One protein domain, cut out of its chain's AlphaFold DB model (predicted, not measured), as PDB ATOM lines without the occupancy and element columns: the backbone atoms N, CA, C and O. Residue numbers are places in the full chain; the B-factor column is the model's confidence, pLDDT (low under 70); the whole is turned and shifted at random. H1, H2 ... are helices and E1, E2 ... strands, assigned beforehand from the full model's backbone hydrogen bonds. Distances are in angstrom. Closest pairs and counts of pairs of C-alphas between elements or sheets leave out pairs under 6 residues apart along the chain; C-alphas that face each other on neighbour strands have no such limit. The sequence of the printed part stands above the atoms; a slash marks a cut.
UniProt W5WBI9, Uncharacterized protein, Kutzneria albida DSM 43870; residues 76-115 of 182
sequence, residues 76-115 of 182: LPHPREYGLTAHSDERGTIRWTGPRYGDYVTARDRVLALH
ATOM      1  N   LEU A  76     -39.349 -24.778  58.036       67.38
ATOM      2  CA  LEU A  76     -39.787 -24.003  56.892       67.38
ATOM      3  C   LEU A  76     -41.306 -23.804  56.986       67.38
ATOM      4  O   LEU A  76     -42.022 -24.775  57.245       67.38
ATOM      5  N   PRO A  77     -41.808 -22.578  56.752       72.62
ATOM      6  CA  PRO A  77     -43.239 -22.306  56.806       72.62
ATOM      7  C   PRO A  77     -44.000 -23.215  55.841       72.62
ATOM      8  O   PRO A  77     -43.530 -23.464  54.726       72.62
ATOM      9  N   HIS A  78     -45.198 -23.663  56.216       74.00
ATOM     10  CA  HIS A  78     -46.008 -24.495  55.330       74.00
ATOM     11  C   HIS A  78     -46.858 -23.607  54.385       74.00
ATOM     12  O   HIS A  78     -47.667 -22.822  54.860       74.00
ATOM     13  N   PRO A  79     -46.797 -23.736  53.040       70.44
ATOM     14  CA  PRO A  79     -47.491 -22.908  52.053       70.44
ATOM     15  C   PRO A  79     -48.994 -22.795  52.293       70.44
ATOM     16  O   PRO A  79     -49.575 -21.728  52.127       70.44
ATOM     17  N   ARG A  80     -49.629 -23.892  52.723       78.69
ATOM     18  CA  ARG A  80     -51.048 -23.905  53.119       78.69
ATOM     19  C   ARG A  80     -51.380 -22.913  54.249       78.69
ATOM     20  O   ARG A  80     -52.467 -22.353  54.220       78.69
ATOM     21  N   GLU A  81     -50.463 -22.621  55.177       82.25
ATOM     22  CA  GLU A  81     -50.640 -21.582  56.219       82.25
ATOM     23  C   GLU A  81     -50.730 -20.168  55.612       82.25
ATOM     24  O   GLU A  81     -51.300 -19.246  56.196       82.25
ATOM     25  N   TYR A  82     -50.216 -20.011  54.392       82.31
ATOM     26  CA  TYR A  82     -50.266 -18.794  53.584       82.31
ATOM     27  C   TYR A  82     -51.379 -18.868  52.524       82.31
ATOM     28  O   TYR A  82     -51.430 -18.050  51.608       82.31
ATOM     29  N   GLY A  83     -52.287 -19.847  52.617       82.00
ATOM     30  CA  GLY A  83     -53.367 -20.032  51.646       82.00
ATOM     31  C   GLY A  83     -52.869 -20.380  50.240       82.00
ATOM     32  O   GLY A  83     -53.549 -20.089  49.256       82.00
ATOM     33  N   LEU A  84     -51.667 -20.954  50.126       78.50
ATOM     34  CA  LEU A  84     -51.111 -21.367  48.841       78.50
ATOM     35  C   LEU A  84     -51.632 -22.742  48.440       78.50
ATOM     36  O   LEU A  84     -51.716 -23.666  49.253       78.50
ATOM     37  N   THR A  85     -51.918 -22.877  47.150       80.06
ATOM     38  CA  THR A  85     -52.355 -24.126  46.529       80.06
ATOM     39  C   THR A  85     -51.249 -24.664  45.629       80.06
ATOM     40  O   THR A  85     -50.536 -23.904  44.973       80.06
ATOM     41  N   ALA A  86     -51.073 -25.982  45.656       77.25
ATOM     42  CA  ALA A  86     -50.099 -26.691  44.845       77.25
ATOM     43  C   ALA A  86     -50.662 -26.956  43.444       77.25
ATOM     44  O   ALA A  86     -51.751 -27.511  43.306       77.25
ATOM     45  N   HIS A  87     -49.884 -26.624  42.419       71.62
ATOM     46  CA  HIS A  87     -50.171 -26.908  41.017       71.62
ATOM     47  C   HIS A  87     -48.985 -27.648  40.415       71.62
ATOM     48  O   HIS A  87     -47.856 -27.179  40.508       71.62
ATOM     49  N   SER A  88     -49.220 -28.798  39.796       67.56
ATOM     50  CA  SER A  88     -48.171 -29.467  39.029       67.56
ATOM     51  C   SER A  88     -48.033 -28.798  37.666       67.56
ATOM     52  O   SER A  88     -49.035 -28.624  36.975       67.56
ATOM     53  N   ASP A  89     -46.812 -28.447  37.268       64.31
ATOM     54  CA  ASP A  89     -46.530 -28.072  35.883       64.31
ATOM     55  C   ASP A  89     -46.403 -29.305  34.973       64.31
ATOM     56  O   ASP A  89     -46.468 -30.452  35.428       64.31
ATOM     57  N   GLU A  90     -46.230 -29.059  33.673       63.53
ATOM     58  CA  GLU A  90     -46.117 -30.081  32.619       63.53
ATOM     59  C   GLU A  90     -44.964 -31.071  32.848       63.53
ATOM     60  O   GLU A  90     -44.939 -32.146  32.252       63.53
ATOM     61  N   ARG A  91     -44.008 -30.730  33.720       58.22
ATOM     62  CA  ARG A  91     -42.857 -31.570  34.070       58.22
ATOM     63  C   ARG A  91     -43.051 -32.314  35.393       58.22
ATOM     64  O   ARG A  91     -42.091 -32.885  35.903       58.22
ATOM     65  N   GLY A  92     -44.245 -32.274  35.988       53.78
ATOM     66  CA  GLY A  92     -44.486 -32.858  37.311       53.78
ATOM     67  C   GLY A  92     -43.881 -32.039  38.459       53.78
ATOM     68  O   GLY A  92     -43.724 -32.541  39.578       53.78
ATOM     69  N   THR A  93     -43.477 -30.790  38.203       57.22
ATOM     70  CA  THR A  93     -42.912 -29.926  39.244       57.22
ATOM     71  C   THR A  93     -44.044 -29.206  39.951       57.22
ATOM     72  O   THR A  93     -44.825 -28.496  39.323       57.22
ATOM     73  N   ILE A  94     -44.132 -29.357  41.273       61.66
ATOM     74  CA  ILE A  94     -45.151 -28.649  42.041       61.66
ATOM     75  C   ILE A  94     -44.738 -27.188  42.227       61.66
ATOM     76  O   ILE A  94     -43.697 -26.888  42.811       61.66
ATOM     77  N   ARG A  95     -45.596 -26.279  41.773       70.44
ATOM     78  CA  ARG A  95     -45.532 -24.835  41.987       70.44
ATOM     79  C   ARG A  95     -46.623 -24.414  42.959       70.44
ATOM     80  O   ARG A  95     -47.763 -24.856  42.854       70.44
ATOM     81  N   TRP A  96     -46.279 -23.537  43.891       75.69
ATOM     82  CA  TRP A  96     -47.241 -22.961  44.825       75.69
ATOM     83  C   TRP A  96     -47.716 -21.609  44.318       75.69
ATOM     84  O   TRP A  96     -46.894 -20.743  44.024       75.69
ATOM     85  N   THR A  97     -49.028 -21.414  44.251       77.88
ATOM     86  CA  THR A  97     -49.627 -20.125  43.891       77.88
ATOM     87  C   THR A  97     -50.708 -19.740  44.884       77.88
ATOM     88  O   THR A  97     -51.397 -20.596  45.440       77.88
ATOM     89  N   GLY A  98     -50.860 -18.442  45.111       86.81
ATOM     90  CA  GLY A  98     -51.879 -17.904  45.999       86.81
ATOM     91  C   GLY A  98     -51.589 -16.458  46.398       86.81
ATOM     92  O   GLY A  98     -50.510 -15.937  46.107       86.81
ATOM     93  N   PRO A  99     -52.550 -15.805  47.069       82.06
ATOM     94  CA  PRO A  99     -52.509 -14.368  47.332       82.06
ATOM     95  C   PRO A  99     -51.371 -13.947  48.271       82.06
ATOM     96  O   PRO A  99     -50.900 -12.820  48.182       82.06
ATOM     97  N   ARG A 100     -50.889 -14.849  49.138       86.94
ATOM     98  CA  ARG A 100     -49.807 -14.572  50.100       86.94
ATOM     99  C   ARG A 100     -48.487 -15.256  49.730       86.94
ATOM    100  O   ARG A 100     -47.706 -15.633  50.600       86.94
ATOM    101  N   TYR A 101     -48.225 -15.436  48.432       79.81
ATOM    102  CA  TYR A 101     -46.980 -16.062  47.965       79.81
ATOM    103  C   TYR A 101     -45.734 -15.258  48.368       79.81
ATOM    104  O   TYR A 101     -44.740 -15.840  48.792       79.81
ATOM    105  N   GLY A 102     -45.805 -13.923  48.311       76.50
ATOM    106  CA  GLY A 102     -44.712 -13.045  48.750       76.50
ATOM    107  C   GLY A 102     -44.399 -13.165  50.247       76.50
ATOM    108  O   GLY A 102     -43.229 -13.249  50.624       76.50
ATOM    109  N   ASP A 103     -45.434 -13.251  51.091       80.06
ATOM    110  CA  ASP A 103     -45.285 -13.476  52.536       80.06
ATOM    111  C   ASP A 103     -44.591 -14.814  52.814       80.06
ATOM    112  O   ASP A 103     -43.666 -14.880  53.622       80.06
ATOM    113  N   TYR A 104     -45.015 -15.868  52.111       79.12
ATOM    114  CA  TYR A 104     -44.424 -17.199  52.220       79.12
ATOM    115  C   TYR A 104     -42.941 -17.195  51.832       79.12
ATOM    116  O   TYR A 104     -42.114 -17.712  52.583       79.12
ATOM    117  N   VAL A 105     -42.591 -16.581  50.696       75.88
ATOM    118  CA  VAL A 105     -41.195 -16.452  50.249       75.88
ATOM    119  C   VAL A 105     -40.366 -15.693  51.283       75.88
ATOM    120  O   VAL A 105     -39.293 -16.153  51.657       75.88
ATOM    121  N   THR A 106     -40.891 -14.593  51.825       78.25
ATOM    122  CA  THR A 106     -40.201 -13.804  52.854       78.25
ATOM    123  C   THR A 106     -39.973 -14.610  54.134       78.25
ATOM    124  O   THR A 106     -38.880 -14.585  54.700       78.25
ATOM    125  N   ALA A 107     -40.990 -15.334  54.608       76.62
ATOM    126  CA  ALA A 107     -40.882 -16.171  55.800       76.62
ATOM    127  C   ALA A 107     -39.889 -17.322  55.592       76.62
ATOM    128  O   ALA A 107     -39.049 -17.572  56.456       76.62
ATOM    129  N   ARG A 108     -39.929 -17.965  54.420       77.00
ATOM    130  CA  ARG A 108     -38.960 -18.982  54.008       77.00
ATOM    131  C   ARG A 108     -37.544 -18.415  54.033       77.00
ATOM    132  O   ARG A 108     -36.685 -18.983  54.693       77.00
ATOM    133  N   ASP A 109     -37.307 -17.289  53.370       70.56
ATOM    134  CA  ASP A 109     -35.970 -16.701  53.238       70.56
ATOM    135  C   ASP A 109     -35.409 -16.243  54.596       70.56
ATOM    136  O   ASP A 109     -34.216 -16.396  54.851       70.56
ATOM    137  N   ARG A 110     -36.267 -15.777  55.515       70.88
ATOM    138  CA  ARG A 110     -35.878 -15.503  56.910       70.88
ATOM    139  C   ARG A 110     -35.403 -16.757  57.631       70.88
ATOM    140  O   ARG A 110     -34.355 -16.711  58.266       70.88
ATOM    141  N   VAL A 111     -36.143 -17.863  57.523       68.25
ATOM    142  CA  VAL A 111     -35.712 -19.146  58.097       68.25
ATOM    143  C   VAL A 111     -34.375 -19.548  57.476       68.25
ATOM    144  O   VAL A 111     -33.434 -19.817  58.210       68.25
ATOM    145  N   LEU A 112     -34.223 -19.480  56.151       65.75
ATOM    146  CA  LEU A 112     -32.969 -19.826  55.465       65.75
ATOM    147  C   LEU A 112     -31.767 -18.981  55.913       65.75
ATOM    148  O   LEU A 112     -30.676 -19.527  56.081       65.75
ATOM    149  N   ALA A 113     -31.967 -17.684  56.154       64.56
ATOM    150  CA  ALA A 113     -30.918 -16.768  56.602       64.56
ATOM    151  C   ALA A 113     -30.407 -17.065  58.026       64.56
ATOM    152  O   ALA A 113     -29.262 -16.751  58.339       64.56
ATOM    153  N   LEU A 114     -31.219 -17.696  58.883       64.69
ATOM    154  CA  LEU A 114     -30.833 -18.039  60.261       64.69
ATOM    155  C   LEU A 114     -29.841 -19.215  60.353       64.69
ATOM    156  O   LEU A 114     -29.270 -19.440  61.417       64.69
ATOM    157  N   HIS A 115     -29.634 -19.976  59.273       59.41
ATOM    158  CA  HIS A 115     -28.968 -21.286  59.331       59.41
ATOM    159  C   HIS A 115     -27.503 -21.310  58.883       59.41
ATOM    160  O   HIS A 115     -26.930 -22.394  58.790       59.41
TER     161      HIS A 115
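AT A GLANCE: This is residues 76 to 115 of the 182 residues of an uncharacterized protein of Kutzneria albida DSM 43870 (UniProt W5WBI9). A two-stranded hairpin, E1 and E2, and one longer helix, H2, make the two arms of an open V, and the short helix H1 packs on the first residues of H2 near the corner. The printed part has 40 residues, with two named helices and two named strands in the order H1, E1, E2, H2; the sheet is E1 - E2, antiparallel. The class is mixed, helices and strands. The whole is only just loose, close to compact, with a radius of gyration of the C-alphas of 11.1 A, and it is elongated, spanning 34 by 20 by 13 A.

HOW THE PARTS SIT: H2, residues 101 to 113, touches H1, residues 79 to 82, with residues 101 to 104 alone; their closest C-alphas are those of Tyr 82 and Tyr 104, 6.2 A apart. E1, residues 85 to 88, and E2, residues 94 to 97, are antiparallel neighbours and form a hairpin, with 142 degrees between their directions. N 87 and O 95 are within hydrogen-bond range at 2.8 A, and so are N 95 and O 87 at 2.7 A. The closest C-alphas of H1 and E2 are those of Pro 79 and Trp 96, 7.2 A apart. E1 and H2 are apart. In H2 every O i to N i+4 pair is within hydrogen-bond range; H1 is too short for such a pair.

IN THESE COORDINATES: H1 begins at C-alpha 79, (-47.491, -22.908, 52.053), and measures 5.2 A from first to last C-alpha. E1 measures 10.1 A and E2 9.8 A. H2 measures 18.3 A, from C-alpha 101 at (-46.980, -16.062, 47.965) to C-alpha 113 at (-30.918, -16.768, 56.602).

THE WHOLE: The two C-alphas farthest apart are those of Glu 90 and Leu 114, 33.8 A. The printed part has no cut, and its three links between named elements are tight. The mean pLDDT of the printed part is 72.8, with values under 70 at residue 76, residues 88 to 94 and residues 111 to 115.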